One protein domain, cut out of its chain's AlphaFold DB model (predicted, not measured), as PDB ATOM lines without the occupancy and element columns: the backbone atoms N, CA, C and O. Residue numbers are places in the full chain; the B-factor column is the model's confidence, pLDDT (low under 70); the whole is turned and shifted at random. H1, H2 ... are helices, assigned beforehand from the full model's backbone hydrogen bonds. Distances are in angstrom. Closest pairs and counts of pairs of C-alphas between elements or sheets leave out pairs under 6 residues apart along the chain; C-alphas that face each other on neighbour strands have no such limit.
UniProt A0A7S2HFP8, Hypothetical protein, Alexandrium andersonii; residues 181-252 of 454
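What this domain is: This is residues 181 to 252 of the 454 residues of the protein "Hypothetical protein" of Alexandrium andersonii (UniProt A0A7S2HFP8). Helices H2 and H5 cross and pack together in the middle, with H1 to one side, H3 to the other and short H4 farthest out. The printed part has 72 residues with five named helices, H1 to H5, and no named strand, class all helix. It is compact, radius of gyration of the C-alphas 11.5 A, spanning 32 by 28 by 21 A.

How they stand to each other: H1, residues 181 to 196, touches H2, residues 199 to 213; closest C-alphas Met 189 and Ala 202, 6.4 A. H5, residues 239 to 250, is the hub and touches H2; closest C-alphas Tyr 203 and Ala 243, 5.2 A. H3, residues 220 to 229, only just touches H5, with 3 pairs of C-alphas within 8 A; closest Leu 229 and Ser 242, 6.4 A. H4, residues 232 to 235, is apart from H1 and H2. Every O i to N i+4 pair is within hydrogen-bond range in H5, 10 of 12 in H1, 9 of 11 in H2 and 5 of 6 in H3; H4 is too short for one.

Where its parts are: H1 runs 21.1 A from (25.802, 30.044, 27.163); H2 18.9 A; H5 16.0 A to (27.212, 26.142, 35.589).

The domain as a whole: The printed part has no cut, and no printed residue is under pLDDT 70.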
ATOM      1  N   ASP A 181      24.743  29.308  26.460       97.25
ATOM      2  CA  ASP A 181      25.802  30.044  27.163       97.25
ATOM      3  C   ASP A 181      26.318  29.325  28.413       97.25
ATOM      4  O   ASP A 181      27.492  29.440  28.743       97.25
ATOM      5  N   CYS A 182      25.463  28.563  29.106       97.00
ATOM      6  CA  CYS A 182      25.877  27.756  30.254       97.00
ATOM      7  C   CYS A 182      26.839  26.648  29.809       97.00
ATOM      8  O   CYS A 182      27.885  26.448  30.427       97.00
ATOM      9  N   VAL A 183      26.518  25.976  28.698       96.56
ATOM     10  CA  VAL A 183      27.383  24.953  28.095       96.56
ATOM     11  C   VAL A 183      28.694  25.584  27.623       96.56
ATOM     12  O   VAL A 183      29.762  25.074  27.948       96.56
ATOM     13  N   CYS A 184      28.625  26.724  26.929       97.62
ATOM     14  CA  CYS A 184      29.797  27.459  26.457       97.62
ATOM     15  C   CYS A 184      30.721  27.874  27.613       97.62
ATOM     16  O   CYS A 184      31.921  27.605  27.566       97.62
ATOM     17  N   ALA A 185      30.168  28.474  28.672       98.00
ATOM     18  CA  ALA A 185      30.921  28.867  29.861       98.00
ATOM     19  C   ALA A 185      31.575  27.656  30.540       98.00
ATOM     20  O   ALA A 185      32.761  27.696  30.861       98.00
ATOM     21  N   ARG A 186      30.833  26.552  30.710       97.56
ATOM     22  CA  ARG A 186      31.356  25.318  31.313       97.56
ATOM     23  C   ARG A 186      32.514  24.731  30.510       97.56
ATOM     24  O   ARG A 186      33.501  24.313  31.109       97.56
ATOM     25  N   THR A 187      32.401  24.690  29.185       97.31
ATOM     26  CA  THR A 187      33.464  24.187  28.306       97.31
ATOM     27  C   THR A 187      34.715  25.059  28.399       97.31
ATOM     28  O   THR A 187      35.779  24.534  28.714       97.31
ATOM     29  N   GLN A 188      34.580  26.382  28.257       98.25
ATOM     30  CA  GLN A 188      35.718  27.309  28.347       98.25
ATOM     31  C   GLN A 188      36.423  27.233  29.706       98.25
ATOM     32  O   GLN A 188      37.644  27.158  29.764       98.25
ATOM     33  N   MET A 189      35.672  27.188  30.812       98.38
ATOM     34  CA  MET A 189      36.271  27.071  32.146       98.38
ATOM     35  C   MET A 189      37.020  25.751  32.337       98.38
ATOM     36  O   MET A 189      38.068  25.738  32.972       98.38
ATOM     37  N   ARG A 190      36.507  24.636  31.801       97.50
ATOM     38  CA  ARG A 190      37.205  23.342  31.860       97.50
ATOM     39  C   ARG A 190      38.514  23.368  31.083       97.50
ATOM     40  O   ARG A 190      39.503  22.826  31.565       97.50
ATOM     41  N   GLU A 191      38.505  23.984  29.907       98.06
ATOM     42  CA  GLU A 191      39.682  24.119  29.049       98.06
ATOM     43  C   GLU A 191      40.737  25.036  29.680       98.06
ATOM     44  O   GLU A 191      41.902  24.659  29.766       98.06
ATOM     45  N   GLU A 192      40.331  26.207  30.177       98.38
ATOM     46  CA  GLU A 192      41.252  27.221  30.702       98.38
ATOM     47  C   GLU A 192      41.749  26.916  32.123       98.38
ATOM     48  O   GLU A 192      42.915  27.163  32.430       98.38
ATOM     49  N   LEU A 193      40.896  26.376  33.003       98.25
ATOM     50  CA  LEU A 193      41.265  26.092  34.398       98.25
ATOM     51  C   LEU A 193      41.850  24.683  34.582       98.25
ATOM     52  O   LEU A 193      42.535  24.429  35.576       98.25
ATOM     53  N   GLY A 194      41.591  23.756  33.651       97.62
ATOM     54  CA  GLY A 194      42.120  22.392  33.669       97.62
ATOM     55  C   GLY A 194      41.882  21.673  35.003       97.62
ATOM     56  O   GLY A 194      40.756  21.575  35.490       97.62
ATOM     57  N   GLN A 195      42.960  21.189  35.628       97.31
ATOM     58  CA  GLN A 195      42.905  20.506  36.933       97.31
ATOM     59  C   GLN A 195      42.477  21.428  38.087       97.31
ATOM     60  O   GLN A 195      42.031  20.954  39.129       97.31
ATOM     61  N   GLY A 196      42.592  22.746  37.907       97.75
ATOM     62  CA  GLY A 196      42.140  23.744  38.867       97.75
ATOM     63  C   GLY A 196      40.635  24.004  38.825       97.75
ATOM     64  O   GLY A 196      40.168  24.812  39.621       97.75
ATOM     65  N   PHE A 197      39.869  23.366  37.932       97.94
ATOM     66  CA  PHE A 197      38.434  23.612  37.767       97.94
ATOM     67  C   PHE A 197      37.615  23.142  38.983       97.94
ATOM     68  O   PHE A 197      37.316  21.960  39.151       97.94
ATOM     69  N   ASN A 198      37.229  24.092  39.835       97.25
ATOM     70  CA  ASN A 198      36.391  23.879  41.013       97.25
ATOM     71  C   ASN A 198      35.427  25.063  41.208       97.25
ATOM     72  O   ASN A 198      35.474  26.033  40.457       97.25
ATOM     73  N   ALA A 199      34.546  24.995  42.213       97.00
ATOM     74  CA  ALA A 199      33.524  26.021  42.438       97.00
ATOM     75  C   ALA A 199      34.104  27.438  42.608       97.00
ATOM     76  O   ALA A 199      33.575  28.385  42.028       97.00
ATOM     77  N   THR A 200      35.191  27.582  43.369       98.00
ATOM     78  CA  THR A 200      35.807  28.882  43.669       98.00
ATOM     79  C   THR A 200      36.496  29.464  42.441       98.00
ATOM     80  O   THR A 200      36.174  30.577  42.037       98.00
ATOM     81  N   THR A 201      37.369  28.693  41.788       98.56
ATOM     82  CA  THR A 201      38.104  29.155  40.598       98.56
ATOM     83  C   THR A 201      37.182  29.399  39.403       98.56
ATOM     84  O   THR A 201      37.395  30.339  38.642       98.56
ATOM     85  N   ALA A 202      36.113  28.609  39.252       98.38
ATOM     86  CA  ALA A 202      35.091  28.841  38.234       98.38
ATOM     87  C   ALA A 202      34.323  30.147  38.478       98.38
ATOM     88  O   ALA A 202      34.015  30.867  37.530       98.38
ATOM     89  N   TYR A 203      34.023  30.468  39.739       98.19
ATOM     90  CA  TYR A 203      33.363  31.722  40.094       98.19
ATOM     91  C   TYR A 203      34.273  32.938  39.884       98.19
ATOM     92  O   TYR A 203      33.841  33.929  39.304       98.19
ATOM     93  N   GLU A 204      35.545  32.852  40.271       98.31
ATOM     94  CA  GLU A 204      36.539  33.902  40.000       98.31
ATOM     95  C   GLU A 204      36.707  34.143  38.496       98.31
ATOM     96  O   GLU A 204      36.694  35.288  38.037       98.31
ATOM     97  N   TRP A 205      36.789  33.063  37.713       98.56
ATOM     98  CA  TRP A 205      36.815  33.147  36.257       98.56
ATOM     99  C   TRP A 205      35.554  33.822  35.716       98.56
ATOM    100  O   TRP A 205      35.645  34.678  34.835       98.56
ATOM    101  N   TRP A 206      34.380  33.459  36.241       98.25
ATOM    102  CA  TRP A 206      33.108  34.047  35.832       98.25
ATOM    103  C   TRP A 206      33.087  35.552  36.077       98.25
ATOM    104  O   TRP A 206      32.835  36.304  35.141       98.25
ATOM    105  N   GLU A 207      33.425  36.012  37.280       97.88
ATOM    106  CA  GLU A 207      33.466  37.442  37.605       97.88
ATOM    107  C   GLU A 207      34.420  38.220  36.684       97.88
ATOM    108  O   GLU A 207      34.082  39.309  36.219       97.88
ATOM    109  N   ALA A 208      35.571  37.635  36.340       98.44
ATOM    110  CA  ALA A 208      36.542  38.259  35.444       98.44
ATOM    111  C   ALA A 208      36.089  38.321  33.969       98.44
ATOM    112  O   ALA A 208      36.524  39.208  33.235       98.44
ATOM    113  N   ASN A 209      35.230  37.399  33.514       98.50
ATOM    114  CA  ASN A 209      34.931  37.212  32.085       98.50
ATOM    115  C   ASN A 209      33.463  37.454  31.691       98.50
ATOM    116  O   ASN A 209      33.171  37.643  30.509       98.50
ATOM    117  N   ARG A 210      32.516  37.448  32.635       97.62
ATOM    118  CA  ARG A 210      31.069  37.437  32.343       97.62
ATOM    119  C   ARG A 210      30.601  38.621  31.506       97.62
ATOM    120  O   ARG A 210      29.780  38.452  30.615       97.62
ATOM    121  N   HIS A 211      31.134  39.816  31.745       97.31
ATOM    122  CA  HIS A 211      30.690  41.020  31.042       97.31
ATOM    123  C   HIS A 211      31.203  41.100  29.602       97.31
ATOM    124  O   HIS A 211      30.524  41.676  28.755       97.31
ATOM    125  N   THR A 212      32.372  40.521  29.319       98.06
ATOM    126  CA  THR A 212      32.989  40.542  27.986       98.06
ATOM    127  C   THR A 212      32.550  39.351  27.143       98.06
ATOM    128  O   THR A 212      32.195  39.529  25.981       98.06
ATOM    129  N   ARG A 213      32.535  38.144  27.722       97.69
ATOM    130  CA  ARG A 213      32.217  36.899  27.004       97.69
ATOM    131  C   ARG A 213      30.727  36.568  26.980       97.69
ATOM    132  O   ARG A 213      30.268  35.937  26.034       97.69
ATOM    133  N   PHE A 214      29.973  37.006  27.988       97.62
ATOM    134  CA  PHE A 214      28.543  36.711  28.128       97.62
ATOM    135  C   PHE A 214      27.727  37.982  28.432       97.62
ATOM    136  O   PHE A 214      27.105  38.060  29.489       97.62
ATOM    137  N   PRO A 215      27.707  39.009  27.560       97.31
ATOM    138  CA  PRO A 215      27.061  40.288  27.863       97.31
ATOM    139  C   PRO A 215      25.590  40.139  28.280       97.31
ATOM    140  O   PRO A 215      24.856  39.335  27.711       97.31
ATOM    141  N   LEU A 216      25.126  40.947  29.238       96.00
ATOM    142  CA  LEU A 216      23.759  40.868  29.786       96.00
ATOM    143  C   LEU A 216      22.654  41.061  28.743       96.00
ATOM    144  O   LEU A 216      21.530  40.619  28.955       96.00
ATOM    145  N   GLN A 217      22.955  41.730  27.633       95.19
ATOM    146  CA  GLN A 217      22.034  41.995  26.532       95.19
ATOM    147  C   GLN A 217      21.665  40.710  25.792       95.19
ATOM    148  O   GLN A 217      20.501  40.482  25.470       95.19
ATOM    149  N   THR A 218      22.648  39.845  25.561       94.94
ATOM    150  CA  THR A 218      22.498  38.642  24.739       94.94
ATOM    151  C   THR A 218      22.455  37.378  25.587       94.94
ATOM    152  O   THR A 218      21.727  36.448  25.251       94.94
ATOM    153  N   SER A 219      23.142  37.359  26.731       96.94
ATOM    154  CA  SER A 219      23.259  36.160  27.548       96.94
ATOM    155  C   SER A 219      22.135  36.000  28.563       96.94
ATOM    156  O   SER A 219      22.133  36.605  29.639       96.94
ATOM    157  N   LYS A 220      21.203  35.086  28.271       95.88
ATOM    158  CA  LYS A 220      20.192  34.669  29.253       95.88
ATOM    159  C   LYS A 220      20.829  33.999  30.469       95.88
ATOM    160  O   LYS A 220      20.371  34.213  31.588       95.88
ATOM    161  N   PHE A 221      21.883  33.206  30.273       97.44
ATOM    162  CA  PHE A 221      22.563  32.542  31.385       97.44
ATOM    163  C   PHE A 221      23.127  33.558  32.381       97.44
ATOM    164  O   PHE A 221      22.888  33.420  33.580       97.44
ATOM    165  N   HIS A 222      23.771  34.623  31.891       97.88
ATOM    166  CA  HIS A 222      24.260  35.696  32.752       97.88
ATOM    167  C   HIS A 222      23.121  36.350  33.542       97.88
ATOM    168  O   HIS A 222      23.219  36.467  34.760       97.88
ATOM    169  N   ARG A 223      21.995  36.676  32.893       97.56
ATOM    170  CA  ARG A 223      20.811  37.229  33.577       97.56
ATOM    171  C   ARG A 223      20.262  36.290  34.660       97.56
ATOM    172  O   ARG A 223      19.911  36.741  35.747       97.56
ATOM    173  N   VAL A 224      20.226  34.978  34.405       95.94
ATOM    174  CA  VAL A 224      19.799  33.973  35.399       95.94
ATOM    175  C   VAL A 224      20.734  33.956  36.606       95.94
ATOM    176  O   VAL A 224      20.242  33.978  37.738       95.94
ATOM    177  N   VAL A 225      22.050  33.970  36.385       96.31
ATOM    178  CA  VAL A 225      23.056  34.017  37.455       96.31
ATOM    179  C   VAL A 225      22.938  35.318  38.261       96.31
ATOM    180  O   VAL A 225      22.798  35.252  39.486       96.31
ATOM    181  N   GLU A 226      22.870  36.478  37.596       95.94
ATOM    182  CA  GLU A 226      22.694  37.780  38.264       95.94
ATOM    183  C   GLU A 226      21.420  37.823  39.095       95.94
ATOM    184  O   GLU A 226      21.430  38.313  40.223       95.94
ATOM    185  N   SER A 227      20.326  37.238  38.600       94.69
ATOM    186  CA  SER A 227      19.059  37.230  39.331       94.69
ATOM    187  C   SER A 227      19.164  36.602  40.719       94.69
ATOM    188  O   SER A 227      18.366  36.951  41.594       94.69
ATOM    189  N   LEU A 228      20.099  35.668  40.931       91.75
ATOM    190  CA  LEU A 228      20.403  35.095  42.239       91.75
ATOM    191  C   LEU A 228      21.453  35.912  42.980       91.75
ATOM    192  O   LEU A 228      21.194  36.325  44.111       91.75
ATOM    193  N   LEU A 229      22.612  36.122  42.360       91.25
ATOM    194  CA  LEU A 229      23.778  36.691  43.031       91.25
ATOM    195  C   LEU A 229      23.588  38.160  43.412       91.25
ATOM    196  O   LEU A 229      24.135  38.611  44.418       91.25
ATOM    197  N   GLU A 230      22.757  38.905  42.683       90.44
ATOM    198  CA  GLU A 230      22.488  40.297  43.020       90.44
ATOM    199  C   GLU A 230      21.543  40.487  44.206       90.44
ATOM    200  O   GLU A 230      21.460  41.604  44.732       90.44
ATOM    201  N   GLN A 231      20.867  39.429  44.671       87.81
ATOM    202  CA  GLN A 231      20.014  39.536  45.848       87.81
ATOM    203  C   GLN A 231      20.823  39.953  47.070       87.81
ATOM    204  O   GLN A 231      21.816  39.317  47.420       87.81
ATOM    205  N   THR A 232      20.327  40.961  47.788       87.62
ATOM    206  CA  THR A 232      20.937  41.461  49.027       87.62
ATOM    207  C   THR A 232      21.252  40.331  50.006       87.62
ATOM    208  O   THR A 232      22.350  40.275  50.552       87.62
ATOM    209  N   GLY A 233      20.323  39.381  50.165       85.25
ATOM    210  CA  GLY A 233      20.527  38.213  51.020       85.25
ATOM    211  C   GLY A 233      21.697  37.330  50.578       85.25
ATOM    212  O   GLY A 233      22.433  36.858  51.430       85.25
ATOM    213  N   MET A 234      21.916  37.146  49.272       87.44
ATOM    214  CA  MET A 234      23.039  36.354  48.754       87.44
ATOM    215  C   MET A 234      24.375  37.072  48.927       87.44
ATOM    216  O   MET A 234      25.336  36.458  49.385       87.44
ATOM    217  N   LYS A 235      24.420  38.383  48.664       88.56
ATOM    218  CA  LYS A 235      25.623  39.214  48.857       88.56
ATOM    219  C   LYS A 235      26.134  39.184  50.301       88.56
ATOM    220  O   LYS A 235      27.338  39.234  50.530       88.56
ATOM    221  N   MET A 236      25.233  39.052  51.274       89.81
ATOM    222  CA  MET A 236      25.580  38.959  52.696       89.81
ATOM    223  C   MET A 236      26.141  37.594  53.127       89.81
ATOM    224  O   MET A 236      26.747  37.506  54.190       89.81
ATOM    225  N   LEU A 237      25.961  36.530  52.334       88.50
ATOM    226  CA  LEU A 237      26.388  35.169  52.694       88.50
ATOM    227  C   LEU A 237      27.851  34.857  52.323       88.50
ATOM    228  O   LEU A 237      28.332  33.757  52.598       88.50
ATOM    229  N   GLY A 238      28.564  35.817  51.728       92.88
ATOM    230  CA  GLY A 238      29.978  35.701  51.373       92.88
ATOM    231  C   GLY A 238      30.242  35.053  50.008       92.88
ATOM    232  O   GLY A 238      29.353  34.516  49.338       92.88
ATOM    233  N   SER A 239      31.507  35.109  49.585       94.62
ATOM    234  CA  SER A 239      31.953  34.635  48.268       94.62
ATOM    235  C   SER A 239      31.790  33.127  48.092       94.62
ATOM    236  O   SER A 239      31.374  32.692  47.024       94.62
ATOM    237  N   GLN A 240      32.019  32.324  49.138       94.75
ATOM    238  CA  GLN A 240      31.889  30.865  49.043       94.75
ATOM    239  C   GLN A 240      30.461  30.427  48.699       94.75
ATOM    240  O   GLN A 240      30.263  29.525  47.891       94.75
ATOM    241  N   VAL A 241      29.446  31.071  49.284       92.56
ATOM    242  CA  VAL A 241      28.044  30.743  48.987       92.56
ATOM    243  C   VAL A 241      27.673  31.164  47.564       92.56
ATOM    244  O   VAL A 241      26.910  30.462  46.897       92.56
ATOM    245  N   SER A 242      28.243  32.268  47.079       93.94
ATOM    246  CA  SER A 242      28.091  32.712  45.690       93.94
ATOM    247  C   SER A 242      28.738  31.718  44.720       93.94
ATOM    248  O   SER A 242      28.081  31.292  43.772       93.94
ATOM    249  N   ALA A 243      29.953  31.252  45.026       96.25
ATOM    250  CA  ALA A 243      30.665  30.234  44.258       96.25
ATOM    251  C   ALA A 243      29.903  28.901  44.212       96.25
ATOM    252  O   ALA A 243      29.663  28.370  43.131       96.25
ATOM    253  N   ASP A 244      29.431  28.396  45.358       93.50
ATOM    254  CA  ASP A 244      28.611  27.179  45.433       93.50
ATOM    255  C   ASP A 244      27.316  27.306  44.606       93.50
ATOM    256  O   ASP A 244      26.878  26.354  43.955       93.50
ATOM    257  N   SER A 245      26.680  28.480  44.642       93.38
ATOM    258  CA  SER A 245      25.428  28.730  43.923       93.38
ATOM    259  C   SER A 245      25.652  28.819  42.415       93.38
ATOM    260  O   SER A 245      24.924  28.195  41.641       93.38
ATOM    261  N   PHE A 246      26.688  29.549  41.997       96.31
ATOM    262  CA  PHE A 246      27.120  29.620  40.607       96.31
ATOM    263  C   PHE A 246      27.492  28.237  40.065       96.31
ATOM    264  O   PHE A 246      27.066  27.870  38.972       96.31
ATOM    265  N   TRP A 247      28.199  27.432  40.861       96.50
ATOM    266  CA  TRP A 247      28.568  26.062  40.518       96.50
ATOM    267  C   TRP A 247      27.352  25.189  40.184       96.50
ATOM    268  O   TRP A 247      27.383  24.415  39.225       96.50
ATOM    269  N   GLY A 248      26.251  25.355  40.924       94.50
ATOM    270  CA  GLY A 248      24.979  24.703  40.616       94.50
ATOM    271  C   GLY A 248      24.423  25.092  39.244       94.50
ATOM    272  O   GLY A 248      24.007  24.216  38.487       94.50
ATOM    273  N   TYR A 249      24.460  26.381  38.890       95.62
ATOM    274  CA  TYR A 249      24.008  26.852  37.579       95.62
ATOM    275  C   TYR A 249      24.899  26.380  36.441       95.62
ATOM    276  O   TYR A 249      24.377  25.865  35.455       95.62
ATOM    277  N   LEU A 250      26.217  26.522  36.590       97.00
ATOM    278  CA  LEU A 250      27.212  26.142  35.589       97.00
ATOM    279  C   LEU A 250      27.077  24.676  35.175       97.00
ATOM    280  O   LEU A 250      27.264  24.320  34.011       97.00
ATOM    281  N   HIS A 251      26.739  23.814  36.131       95.81
ATOM    282  CA  HIS A 251      26.589  22.397  35.860       95.81
ATOM    283  C   HIS A 251      25.239  21.995  35.294       95.81
ATOM    284  O   HIS A 251      25.159  20.858  34.859       95.81
ATOM    285  N   THR A 252      24.233  22.875  35.213       95.62
ATOM    286  CA  THR A 252      22.904  22.541  34.659       95.62
ATOM    287  C   THR A 252      23.014  21.701  33.377       95.62
ATOM    288  O   THR A 252      23.866  21.950  32.519       95.62
TER     289      THR A 252